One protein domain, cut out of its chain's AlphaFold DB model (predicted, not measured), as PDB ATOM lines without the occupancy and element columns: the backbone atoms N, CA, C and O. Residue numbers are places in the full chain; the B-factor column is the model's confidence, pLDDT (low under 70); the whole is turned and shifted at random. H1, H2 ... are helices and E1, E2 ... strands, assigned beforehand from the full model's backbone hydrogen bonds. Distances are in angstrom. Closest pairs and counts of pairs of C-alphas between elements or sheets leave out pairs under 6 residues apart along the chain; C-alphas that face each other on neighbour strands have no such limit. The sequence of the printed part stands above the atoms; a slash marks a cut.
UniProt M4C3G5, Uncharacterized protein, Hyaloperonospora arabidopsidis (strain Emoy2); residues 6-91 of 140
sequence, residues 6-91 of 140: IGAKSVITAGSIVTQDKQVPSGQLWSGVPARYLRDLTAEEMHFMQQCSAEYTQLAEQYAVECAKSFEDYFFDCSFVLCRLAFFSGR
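What this domain is: This is residues 6 to 91 of the 140 residues of an uncharacterized protein of Hyaloperonospora arabidopsidis (strain Emoy2) (UniProt M4C3G5). Picture a small head at one end of a long arm: the head is the two-stranded hairpin E1 and E2 with the looping residues 6 to 27 beside it, and the arm is the long helix H1, which runs away from the head. At the far end of H1 the chain turns a corner into a second helix, H2, and much of this arm sticks out with nothing packed on it: residues 51 to 65, 67 to 73 and 75 to 91 stand free. The printed part has 86 residues with two named strands and two named helices, in the order E1, E2, H1, H2; the sheet's order is E1 - E2, antiparallel, and the class is mostly helix. The whole is extended, with a radius of gyration of the C-alphas of 23.4 A, and is a rod spanning 71 by 28 by 18 A.

How they stand to each other: Start at Ile 6 and go through residues 6 to 27, a stretch with no named element; on the way, residues 11 to 12 pair in parallel with residues 29 to 30 of E1, the strand of residues 28 to 31. A tight link of 4 residues leads to E2, residues 36 to 40, which forms an antiparallel hairpin with E1, at 144 degrees between their directions. Look at C-alphas 28 and 40, which face each other at 4.4 A; within hydrogen-bond range you find N 29 and O 39 at 2.8 A, and N 38 and O 29 at 3.0 A. A tight link of 2 residues then leads to H1, residues 43 to 67, which is apart from E1. Another tight link, of 3 residues, leads to H2, residues 71 to 86, which is apart from H1, E1 and E2. In H1 every O i to N i+4 pair is within hydrogen-bond range; in H2, 11 of 12 are.

Where its parts are: Find C-alpha 28 at (-20.934, -0.362, 2.768), where E1 begins; it runs 10.2 A to Ser 31. E2 runs 12.1 A from Arg 36 to Asp 40. Find C-alpha 43 at (-20.814, -1.841, -8.472); from there H1 runs 36.2 A to Cys 67, with x falling to -55.757. H2 runs 23.4 A from Phe 71 to C-alpha 86 at (-70.701, -2.662, -28.017).

The domain as a whole: The two C-alphas farthest apart are those of Asp 21 and Arg 91, at 74.2 A. Without the stretches that stand free, the body has 47 residues and spans 47 by 33 by 16 A. The printed part has no cut, and none of its links between named elements is long. Look at the B-factor column for the model's confidence: the mean pLDDT of the printed part is 80.3, and residues 73 to 91 are under 70.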
ATOM      1  N   ILE A   6     -25.901   8.324   7.700       86.38
ATOM      2  CA  ILE A   6     -25.848   7.267   6.696       86.38
ATOM      3  C   ILE A   6     -25.287   7.876   5.416       86.38
ATOM      4  O   ILE A   6     -25.825   8.861   4.903       86.38
ATOM      5  N   GLY A   7     -24.165   7.328   4.956       83.94
ATOM      6  CA  GLY A   7     -23.493   7.734   3.732       83.94
ATOM      7  C   GLY A   7     -24.308   7.398   2.485       83.94
ATOM      8  O   GLY A   7     -25.216   6.569   2.495       83.94
ATOM      9  N   ALA A   8     -23.979   8.047   1.371       84.81
ATOM     10  CA  ALA A   8     -24.641   7.759   0.105       84.81
ATOM     11  C   ALA A   8     -24.394   6.302  -0.327       84.81
ATOM     12  O   ALA A   8     -23.283   5.790  -0.185       84.81
ATOM     13  N   LYS A   9     -25.412   5.653  -0.906       84.62
ATOM     14  CA  LYS A   9     -25.306   4.295  -1.473       84.62
ATOM     15  C   LYS A   9     -24.850   3.223  -0.466       84.62
ATOM     16  O   LYS A   9     -24.232   2.246  -0.863       84.62
ATOM     17  N   SER A  10     -25.089   3.408   0.831       85.75
ATOM     18  CA  SER A  10     -24.895   2.349   1.830       85.75
ATOM     19  C   SER A  10     -26.166   1.518   1.989       85.75
ATOM     20  O   SER A  10     -27.269   2.059   1.893       85.75
ATOM     21  N   VAL A  11     -26.013   0.235   2.307       88.06
ATOM     22  CA  VAL A  11     -27.132  -0.693   2.506       88.06
ATOM     23  C   VAL A  11     -27.146  -1.190   3.940       88.06
ATOM     24  O   VAL A  11     -26.138  -1.641   4.483       88.06
ATOM     25  N   ILE A  12     -28.328  -1.128   4.541       89.06
ATOM     26  CA  ILE A  12     -28.597  -1.609   5.889       89.06
ATOM     27  C   ILE A  12     -29.607  -2.745   5.748       89.06
ATOM     28  O   ILE A  12     -30.704  -2.548   5.223       89.06
ATOM     29  N   THR A  13     -29.226  -3.955   6.155       87.00
ATOM     30  CA  THR A  13     -30.078  -5.141   5.997       87.00
ATOM     31  C   THR A  13     -31.328  -5.039   6.873       87.00
ATOM     32  O   THR A  13     -31.305  -4.434   7.950       87.00
ATOM     33  N   ALA A  14     -32.423  -5.660   6.429       83.38
ATOM     34  CA  ALA A  14     -33.656  -5.747   7.203       83.38
ATOM     35  C   ALA A  14     -33.400  -6.298   8.618       83.38
ATOM     36  O   ALA A  14     -32.620  -7.230   8.810       83.38
ATOM     37  N   GLY A  15     -34.057  -5.701   9.615       81.94
ATOM     38  CA  GLY A  15     -33.939  -6.117  11.015       81.94
ATOM     39  C   GLY A  15     -32.662  -5.661  11.725       81.94
ATOM     40  O   GLY A  15     -32.435  -6.073  12.858       81.94
ATOM     41  N   SER A  16     -31.835  -4.813  11.108       88.06
ATOM     42  CA  SER A  16     -30.666  -4.231  11.772       88.06
ATOM     43  C   SER A  16     -30.970  -2.886  12.441       88.06
ATOM     44  O   SER A  16     -31.837  -2.132  12.004       88.06
ATOM     45  N   ILE A  17     -30.263  -2.589  13.538       87.50
ATOM     46  CA  ILE A  17     -30.484  -1.376  14.346       87.50
ATOM     47  C   ILE A  17     -29.196  -0.559  14.415       87.50
ATOM     48  O   ILE A  17     -28.192  -0.991  14.985       87.50
ATOM     49  N   VAL A  18     -29.237   0.656  13.863       87.25
ATOM     50  CA  VAL A  18     -28.143   1.629  13.955       87.25
ATOM     51  C   VAL A  18     -28.227   2.369  15.289       87.25
ATOM     52  O   VAL A  18     -29.241   2.995  15.602       87.25
ATOM     53  N   THR A  19     -27.149   2.286  16.069       86.44
ATOM     54  CA  THR A  19     -26.988   2.958  17.367       86.44
ATOM     55  C   THR A  19     -26.844   4.479  17.214       86.44
ATOM     56  O   THR A  19     -26.520   4.958  16.127       86.44
ATOM     57  N   GLN A  20     -27.071   5.241  18.292       86.50
ATOM     58  CA  GLN A  20     -26.833   6.697  18.331       86.50
ATOM     59  C   GLN A  20     -25.405   7.042  17.878       86.50
ATOM     60  O   GLN A  20     -24.487   6.236  18.058       86.50
ATOM     61  N   ASP A  21     -25.260   8.197  17.221       85.12
ATOM     62  CA  ASP A  21     -23.998   8.778  16.717       85.12
ATOM     63  C   ASP A  21     -23.165   7.910  15.760       85.12
ATOM     64  O   ASP A  21     -22.057   8.271  15.359       85.12
ATOM     65  N   LYS A  22     -23.697   6.763  15.328       84.50
ATOM     66  CA  LYS A  22     -23.008   5.895  14.382       84.50
ATOM     67  C   LYS A  22     -22.988   6.534  12.993       84.50
ATOM     68  O   LYS A  22     -24.031   6.898  12.442       84.50
ATOM     69  N   GLN A  23     -21.789   6.619  12.426       88.31
ATOM     70  CA  GLN A  23     -21.564   7.036  11.047       88.31
ATOM     71  C   GLN A  23     -21.320   5.803  10.177       88.31
ATOM     72  O   GLN A  23     -20.347   5.076  10.370       88.31
ATOM     73  N   VAL A  24     -22.229   5.559   9.236       87.94
ATOM     74  CA  VAL A  24     -22.095   4.532   8.204       87.94
ATOM     75  C   VAL A  24     -21.491   5.206   6.971       87.94
ATOM     76  O   VAL A  24     -22.117   6.121   6.431       87.94
ATOM     77  N   PRO A  25     -20.290   4.817   6.520       89.06
ATOM     78  CA  PRO A  25     -19.695   5.394   5.321       89.06
ATOM     79  C   PRO A  25     -20.419   4.907   4.054       89.06
ATOM     80  O   PRO A  25     -21.187   3.942   4.063       89.06
ATOM     81  N   SER A  26     -20.186   5.605   2.946       88.56
ATOM     82  CA  SER A  26     -20.797   5.297   1.651       88.56
ATOM     83  C   SER A  26     -20.343   3.946   1.099       88.56
ATOM     84  O   SER A  26     -19.171   3.604   1.223       88.56
ATOM     85  N   GLY A  27     -21.240   3.224   0.423       88.00
ATOM     86  CA  GLY A  27     -20.887   1.990  -0.290       88.00
ATOM     87  C   GLY A  27     -20.624   0.771   0.601       88.00
ATOM     88  O   GLY A  27     -20.043  -0.199   0.128       88.00
ATOM     89  N   GLN A  28     -21.065   0.784   1.862       90.31
ATOM     90  CA  GLN A  28     -20.934  -0.362   2.768       90.31
ATOM     91  C   GLN A  28     -22.255  -1.074   3.051       90.31
ATOM     92  O   GLN A  28     -23.313  -0.441   3.118       90.31
ATOM     93  N   LEU A  29     -22.165  -2.383   3.296       90.31
ATOM     94  CA  LEU A  29     -23.255  -3.245   3.737       90.31
ATOM     95  C   LEU A  29     -23.145  -3.530   5.245       90.31
ATOM     96  O   LEU A  29     -22.135  -4.048   5.733       90.31
ATOM     97  N   TRP A  30     -24.206  -3.193   5.977       91.12
ATOM     98  CA  TRP A  30     -24.293  -3.307   7.434       91.12
ATOM     99  C   TRP A  30     -25.479  -4.179   7.856       91.12
ATOM    100  O   TRP A  30     -26.558  -4.084   7.276       91.12
ATOM    101  N   SER A  31     -25.300  -5.002   8.896       90.56
ATOM    102  CA  SER A  31     -26.350  -5.902   9.399       90.56
ATOM    103  C   SER A  31     -26.257  -6.168  10.906       90.56
ATOM    104  O   SER A  31     -25.217  -5.946  11.526       90.56
ATOM    105  N   GLY A  32     -27.348  -6.661  11.498       87.31
ATOM    106  CA  GLY A  32     -27.445  -7.078  12.900       87.31
ATOM    107  C   GLY A  32     -27.976  -6.026  13.883       87.31
ATOM    108  O   GLY A  32     -28.192  -4.859  13.555       87.31
ATOM    109  N   VAL A  33     -28.183  -6.458  15.127       89.50
ATOM    110  CA  VAL A  33     -28.632  -5.626  16.253       89.50
ATOM    111  C   VAL A  33     -27.608  -5.761  17.383       89.50
ATOM    112  O   VAL A  33     -27.613  -6.780  18.071       89.50
ATOM    113  N   PRO A  34     -26.698  -4.789  17.590       85.25
ATOM    114  CA  PRO A  34     -26.520  -3.530  16.855       85.25
ATOM    115  C   PRO A  34     -25.842  -3.728  15.489       85.25
ATOM    116  O   PRO A  34     -25.043  -4.646  15.321       85.25
ATOM    117  N   ALA A  35     -26.112  -2.834  14.535       89.19
ATOM    118  CA  ALA A  35     -25.615  -2.926  13.163       89.19
ATOM    119  C   ALA A  35     -24.080  -2.949  13.122       89.19
ATOM    120  O   ALA A  35     -23.427  -2.051  13.660       89.19
ATOM    121  N   ARG A  36     -23.495  -3.953  12.472       88.81
ATOM    122  CA  ARG A  36     -22.053  -4.117  12.267       88.81
ATOM    123  C   ARG A  36     -21.741  -4.122  10.777       88.81
ATOM    124  O   ARG A  36     -22.561  -4.560   9.971       88.81
ATOM    125  N   TYR A  37     -20.551  -3.635  10.442       91.00
ATOM    126  CA  TYR A  37     -19.998  -3.747   9.100       91.00
ATOM    127  C   TYR A  37     -19.822  -5.224   8.732       91.00
ATOM    128  O   TYR A  37     -19.310  -6.002   9.541       91.00
ATOM    129  N   LEU A  38     -20.259  -5.594   7.529       88.62
ATOM    130  CA  LEU A  38     -20.061  -6.931   6.973       88.62
ATOM    131  C   LEU A  38     -19.088  -6.902   5.794       88.62
ATOM    132  O   LEU A  38     -18.077  -7.599   5.821       88.62
ATOM    133  N   ARG A  39     -19.416  -6.126   4.755       92.38
ATOM    134  CA  ARG A  39     -18.665  -6.053   3.495       92.38
ATOM    135  C   ARG A  39     -18.927  -4.742   2.762       92.38
ATOM    136  O   ARG A  39     -19.918  -4.064   3.040       92.38
ATOM    137  N   ASP A  40     -18.093  -4.444   1.777       91.62
ATOM    138  CA  ASP A  40     -18.350  -3.388   0.803       91.62
ATOM    139  C   ASP A  40     -19.358  -3.857  -0.269       91.62
ATOM    140  O   ASP A  40     -19.500  -5.057  -0.547       91.62
ATOM    141  N   LEU A  41     -20.107  -2.907  -0.833       88.38
ATOM    142  CA  LEU A  41     -21.063  -3.143  -1.921       88.38
ATOM    143  C   LEU A  41     -20.347  -3.243  -3.266       88.38
ATOM    144  O   LEU A  41     -19.407  -2.494  -3.548       88.38
ATOM    145  N   THR A  42     -20.830  -4.133  -4.131       90.44
ATOM    146  CA  THR A  42     -20.334  -4.217  -5.507       90.44
ATOM    147  C   THR A  42     -20.945  -3.117  -6.381       90.44
ATOM    148  O   THR A  42     -21.985  -2.528  -6.067       90.44
ATOM    149  N   ALA A  43     -20.302  -2.823  -7.514       88.50
ATOM    150  CA  ALA A  43     -20.814  -1.841  -8.472       88.50
ATOM    151  C   ALA A  43     -22.177  -2.239  -9.062       88.50
ATOM    152  O   ALA A  43     -23.023  -1.375  -9.290       88.50
ATOM    153  N   GLU A  44     -22.399  -3.538  -9.255       88.50
ATOM    154  CA  GLU A  44     -23.658  -4.097  -9.753       88.50
ATOM    155  C   GLU A  44     -24.805  -3.858  -8.765       88.50
ATOM    156  O   GLU A  44     -25.862  -3.364  -9.155       88.50
ATOM    157  N   GLU A  45     -24.574  -4.112  -7.471       85.62
ATOM    158  CA  GLU A  45     -25.558  -3.864  -6.409       85.62
ATOM    159  C   GLU A  45     -25.913  -2.372  -6.313       85.62
ATOM    160  O   GLU A  45     -27.084  -2.009  -6.194       85.62
ATOM    161  N   MET A  46     -24.917  -1.487  -6.432       85.69
ATOM    162  CA  MET A  46     -25.153  -0.041  -6.438       85.69
ATOM    163  C   MET A  46     -25.992   0.414  -7.639       85.69
ATOM    164  O   MET A  46     -26.851   1.283  -7.481       85.69
ATOM    165  N   HIS A  47     -25.752  -0.148  -8.826       88.31
ATOM    166  CA  HIS A  47     -26.542   0.162 -10.019       88.31
ATOM    167  C   HIS A  47     -27.977  -0.354  -9.881       88.31
ATOM    168  O   HIS A  47     -28.928   0.370 -10.177       88.31
ATOM    169  N   PHE A  48     -28.145  -1.571  -9.358       87.38
ATOM    170  CA  PHE A  48     -29.458  -2.159  -9.107       87.38
ATOM    171  C   PHE A  48     -30.303  -1.287  -8.168       87.38
ATOM    172  O   PHE A  48     -31.453  -0.986  -8.472       87.38
ATOM    173  N   MET A  49     -29.717  -0.772  -7.084       84.81
ATOM    174  CA  MET A  49     -30.415   0.153  -6.179       84.81
ATOM    175  C   MET A  49     -30.892   1.432  -6.876       84.81
ATOM    176  O   MET A  49     -31.992   1.916  -6.600       84.81
ATOM    177  N   GLN A  50     -30.073   1.995  -7.770       87.50
ATOM    178  CA  GLN A  50     -30.448   3.186  -8.533       87.50
ATOM    179  C   GLN A  50     -31.617   2.888  -9.468       87.50
ATOM    180  O   GLN A  50     -32.589   3.645  -9.486       87.50
ATOM    181  N   GLN A  51     -31.552   1.762 -10.176       89.19
ATOM    182  CA  GLN A  51     -32.620   1.320 -11.059       89.19
ATOM    183  C   GLN A  51     -33.927   1.101 -10.287       89.19
ATOM    184  O   GLN A  51     -34.941   1.706 -10.636       89.19
ATOM    185  N   CYS A  52     -33.896   0.350  -9.182       87.38
ATOM    186  CA  CYS A  52     -35.080   0.134  -8.353       87.38
ATOM    187  C   CYS A  52     -35.668   1.454  -7.842       87.38
ATOM    188  O   CYS A  52     -36.880   1.632  -7.865       87.38
ATOM    189  N   SER A  53     -34.834   2.405  -7.405       86.00
ATOM    190  CA  SER A  53     -35.333   3.703  -6.928       86.00
ATOM    191  C   SER A  53     -36.091   4.483  -8.010       86.00
ATOM    192  O   SER A  53     -37.122   5.098  -7.723       86.00
ATOM    193  N   ALA A  54     -35.623   4.415  -9.261       88.44
ATOM    194  CA  ALA A  54     -36.285   5.048 -10.394       88.44
ATOM    195  C   ALA A  54     -37.616   4.353 -10.719       88.44
ATOM    196  O   ALA A  54     -38.635   5.027 -10.869       88.44
ATOM    197  N   GLU A  55     -37.624   3.020 -10.748       90.94
ATOM    198  CA  GLU A  55     -38.828   2.213 -10.981       90.94
ATOM    199  C   GLU A  55     -39.898   2.460  -9.903       90.94
ATOM    200  O   GLU A  55     -41.061   2.698 -10.225       90.94
ATOM    201  N   TYR A  56     -39.509   2.500  -8.622       87.44
ATOM    202  CA  TYR A  56     -40.435   2.790  -7.522       87.44
ATOM    203  C   TYR A  56     -41.023   4.199  -7.594       87.44
ATOM    204  O   TYR A  56     -42.188   4.388  -7.252       87.44
ATOM    205  N   THR A  57     -40.244   5.179  -8.054       89.94
ATOM    206  CA  THR A  57     -40.741   6.551  -8.228       89.94
ATOM    207  C   THR A  57     -41.804   6.602  -9.324       89.94
ATOM    208  O   THR A  57     -42.886   7.139  -9.098       89.94
ATOM    209  N   GLN A  58     -41.553   5.958 -10.468       91.75
ATOM    210  CA  GLN A  58     -42.527   5.870 -11.564       91.75
ATOM    211  C   GLN A  58     -43.820   5.175 -11.127       91.75
ATOM    212  O   GLN A  58     -44.919   5.625 -11.446       91.75
ATOM    213  N   LEU A  59     -43.698   4.085 -10.371       92.25
ATOM    214  CA  LEU A  59     -44.850   3.347  -9.869       92.25
ATOM    215  C   LEU A  59     -45.656   4.175  -8.852       92.25
ATOM    216  O   LEU A  59     -46.886   4.176  -8.888       92.25
ATOM    217  N   ALA A  60     -44.980   4.921  -7.973       90.19
ATOM    218  CA  ALA A  60     -45.635   5.816  -7.023       90.19
ATOM    219  C   ALA A  60     -46.416   6.935  -7.730       90.19
ATOM    220  O   ALA A  60     -47.525   7.260  -7.307       90.19
ATOM    221  N   GLU A  61     -45.880   7.488  -8.821       92.81
ATOM    222  CA  GLU A  61     -46.578   8.481  -9.645       92.81
ATOM    223  C   GLU A  61     -47.847   7.899 -10.282       92.81
ATOM    224  O   GLU A  61     -48.907   8.522 -10.217       92.81
ATOM    225  N   GLN A  62     -47.774   6.681 -10.829       90.44
ATOM    226  CA  GLN A  62     -48.941   5.992 -11.393       90.44
ATOM    227  C   GLN A  62     -50.027   5.767 -10.333       90.44
ATOM    228  O   GLN A  62     -51.194   6.086 -10.565       90.44
ATOM    229  N   TYR A  63     -49.651   5.285  -9.145       90.69
ATOM    230  CA  TYR A  63     -50.608   5.101  -8.054       90.69
ATOM    231  C   TYR A  63     -51.166   6.418  -7.523       90.69
ATOM    232  O   TYR A  63     -52.340   6.471  -7.174       90.69
ATOM    233  N   ALA A  64     -50.373   7.491  -7.489       91.25
ATOM    234  CA  ALA A  64     -50.864   8.803  -7.083       91.25
ATOM    235  C   ALA A  64     -51.961   9.314  -8.029       91.25
ATOM    236  O   ALA A  64     -52.952   9.873  -7.564       91.25
ATOM    237  N   VAL A  65     -51.812   9.082  -9.339       89.44
ATOM    238  CA  VAL A  65     -52.834   9.423 -10.341       89.44
ATOM    239  C   VAL A  65     -54.095   8.585 -10.147       89.44
ATOM    240  O   VAL A  65     -55.192   9.137 -10.104       89.44
ATOM    241  N   GLU A  66     -53.956   7.268  -9.990       85.25
ATOM    242  CA  GLU A  66     -55.102   6.370  -9.815       85.25
ATOM    243  C   GLU A  66     -55.851   6.625  -8.497       85.25
ATOM    244  O   GLU A  66     -57.077   6.710  -8.491       85.25
ATOM    245  N   CYS A  67     -55.141   6.834  -7.384       85.38
ATOM    246  CA  CYS A  67     -55.757   7.141  -6.090       85.38
ATOM    247  C   CYS A  67     -56.403   8.537  -6.027       85.38
ATOM    248  O   CYS A  67     -57.205   8.782  -5.129       85.38
ATOM    249  N   ALA A  68     -56.067   9.447  -6.947       88.56
ATOM    250  CA  ALA A  68     -56.669  10.778  -7.022       88.56
ATOM    251  C   ALA A  68     -58.004  10.810  -7.791       88.56
ATOM    252  O   ALA A  68     -58.669  11.849  -7.794       88.56
ATOM    253  N   LYS A  69     -58.409   9.706  -8.435       81.06
ATOM    254  CA  LYS A  69     -59.673   9.627  -9.181       81.06
ATOM    255  C   LYS A  69     -60.869   9.732  -8.238       81.06
ATOM    256  O   LYS A  69     -60.963   9.020  -7.237       81.06
ATOM    257  N   SER A  70     -61.807  10.612  -8.574       81.00
ATOM    258  CA  SER A  70     -63.078  10.712  -7.863       81.00
ATOM    259  C   SER A  70     -64.036   9.595  -8.299       81.00
ATOM    260  O   SER A  70     -63.837   8.953  -9.330       81.00
ATOM    261  N   PHE A  71     -65.091   9.342  -7.520       73.44
ATOM    262  CA  PHE A  71     -66.068   8.285  -7.828       73.44
ATOM    263  C   PHE A  71     -66.703   8.437  -9.226       73.44
ATOM    264  O   PHE A  71     -66.947   7.443  -9.907       73.44
ATOM    265  N   GLU A  72     -66.905   9.674  -9.681       74.62
ATOM    266  CA  GLU A  72     -67.419   9.971 -11.024       74.62
ATOM    267  C   GLU A  72     -66.415   9.577 -12.126       74.62
ATOM    268  O   GLU A  72     -66.810   9.020 -13.152       74.62
ATOM    269  N   ASP A  73     -65.112   9.774 -11.904       67.56
ATOM    270  CA  ASP A  73     -64.059   9.409 -12.866       67.56
ATOM    271  C   ASP A  73     -63.966   7.886 -13.055       67.56
ATOM    272  O   ASP A  73     -63.800   7.396 -14.175       67.56
ATOM    273  N   TYR A  74     -64.183   7.122 -11.979       69.75
ATOM    274  CA  TYR A  74     -64.297   5.660 -12.040       69.75
ATOM    275  C   TYR A  74     -65.467   5.201 -12.915       69.75
ATOM    276  O   TYR A  74     -65.353   4.220 -13.660       69.75
ATOM    277  N   PHE A  75     -66.599   5.904 -12.837       60.66
ATOM    278  CA  PHE A  75     -67.774   5.574 -13.636       60.66
ATOM    279  C   PHE A  75     -67.510   5.789 -15.138       60.66
ATOM    280  O   PHE A  75     -67.926   4.972 -15.967       60.66
ATOM    281  N   PHE A  76     -66.753   6.832 -15.498       63.94
ATOM    282  CA  PHE A  76     -66.352   7.105 -16.882       63.94
ATOM    283  C   PHE A  76     -65.358   6.083 -17.447       63.94
ATOM    284  O   PHE A  76     -65.553   5.623 -18.578       63.94
ATOM    285  N   ASP A  77     -64.353   5.672 -16.668       65.94
ATOM    286  CA  ASP A  77     -63.402   4.628 -17.079       65.94
ATOM    287  C   ASP A  77     -64.126   3.294 -17.352       65.94
ATOM    288  O   ASP A  77     -63.897   2.637 -18.373       65.94
ATOM    289  N   CYS A  78     -65.087   2.923 -16.497       59.88
ATOM    290  CA  CYS A  78     -65.853   1.687 -16.664       59.88
ATOM    291  C   CYS A  78     -66.812   1.740 -17.876       59.88
ATOM    292  O   CYS A  78     -67.003   0.740 -18.577       59.88
ATOM    293  N   SER A  79     -67.389   2.911 -18.168       52.84
ATOM    294  CA  SER A  79     -68.311   3.110 -19.297       52.84
ATOM    295  C   SER A  79     -67.601   3.039 -20.662       52.84
ATOM    296  O   SER A  79     -68.158   2.525 -21.638       52.84
ATOM    297  N   PHE A  80     -66.327   3.447 -20.737       51.56
ATOM    298  CA  PHE A  80     -65.526   3.336 -21.963       51.56
ATOM    299  C   PHE A  80     -65.221   1.872 -22.346       51.56
ATOM    300  O   PHE A  80     -65.170   1.538 -23.533       51.56
ATOM    301  N   VAL A  81     -65.102   0.968 -21.361       54.84
ATOM    302  CA  VAL A  81     -64.943  -0.484 -21.587       54.84
ATOM    303  C   VAL A  81     -66.217  -1.098 -22.178       54.84
ATOM    304  O   VAL A  81     -66.147  -1.870 -23.139       54.84
ATOM    305  N   LEU A  82     -67.390  -0.699 -21.676       54.81
ATOM    306  CA  LEU A  82     -68.684  -1.150 -22.202       54.81
ATOM    307  C   LEU A  82     -68.933  -0.658 -23.633       54.81
ATOM    308  O   LEU A  82     -69.401  -1.421 -24.481       54.81
ATOM    309  N   CYS A  83     -68.559   0.586 -23.942       48.03
ATOM    310  CA  CYS A  83     -68.748   1.143 -25.281       48.03
ATOM    311  C   CYS A  83     -67.851   0.467 -26.342       48.03
ATOM    312  O   CYS A  83     -68.245   0.353 -27.504       48.03
ATOM    313  N   ARG A  84     -66.670  -0.039 -25.954       48.78
ATOM    314  CA  ARG A  84     -65.744  -0.751 -26.856       48.78
ATOM    315  C   ARG A  84     -66.179  -2.196 -27.141       48.78
ATOM    316  O   ARG A  84     -65.960  -2.682 -28.247       48.78
ATOM    317  N   LEU A  85     -66.862  -2.843 -26.192       50.34
ATOM    318  CA  LEU A  85     -67.538  -4.136 -26.386       50.34
ATOM    319  C   LEU A  85     -68.779  -4.016 -27.288       50.34
ATOM    320  O   LEU A  85     -69.017  -4.885 -28.126       50.34
ATOM    321  N   ALA A  86     -69.528  -2.915 -27.179       51.00
ATOM    322  CA  ALA A  86     -70.701  -2.662 -28.017       51.00
ATOM    323  C   ALA A  86     -70.358  -2.436 -29.506       51.00
ATOM    324  O   ALA A  86     -71.192  -2.698 -30.368       51.00
ATOM    325  N   PHE A  87     -69.129  -2.016 -29.832       48.06
ATOM    326  CA  PHE A  87     -68.692  -1.799 -31.219       48.06
ATOM    327  C   PHE A  87     -68.359  -3.099 -31.978       48.06
ATOM    328  O   PHE A  87     -68.258  -3.088 -33.202       48.06
ATOM    329  N   PHE A  88     -68.208  -4.230 -31.276       45.31
ATOM    330  CA  PHE A  88     -67.899  -5.529 -31.892       45.31
ATOM    331  C   PHE A  88     -69.157  -6.312 -32.321       45.31
ATOM    332  O   PHE A  88     -69.064  -7.299 -33.047       45.31
ATOM    333  N   SER A  89     -70.351  -5.858 -31.922       46.75
ATOM    334  CA  SER A  89     -71.634  -6.383 -32.397       46.75
ATOM    335  C   SER A  89     -72.258  -5.360 -33.342       46.75
ATOM    336  O   SER A  89     -72.781  -4.340 -32.906       46.75
ATOM    337  N   GLY A  90     -72.166  -5.598 -34.651       54.31
ATOM    338  CA  GLY A  90     -72.648  -4.691 -35.697       54.31
ATOM    339  C   GLY A  90     -74.167  -4.479 -35.703       54.31
ATOM    340  O   GLY A  90     -74.861  -4.972 -36.590       54.31
ATOM    341  N   ARG A  91     -74.699  -3.707 -34.750       48.84
ATOM    342  CA  ARG A  91     -76.074  -3.195 -34.767       48.84
ATOM    343  C   ARG A  91     -76.101  -1.684 -34.555       48.84
ATOM    344  O   ARG A  91     -75.560  -1.161 -33.588       48.84
TER     345      ARG A  91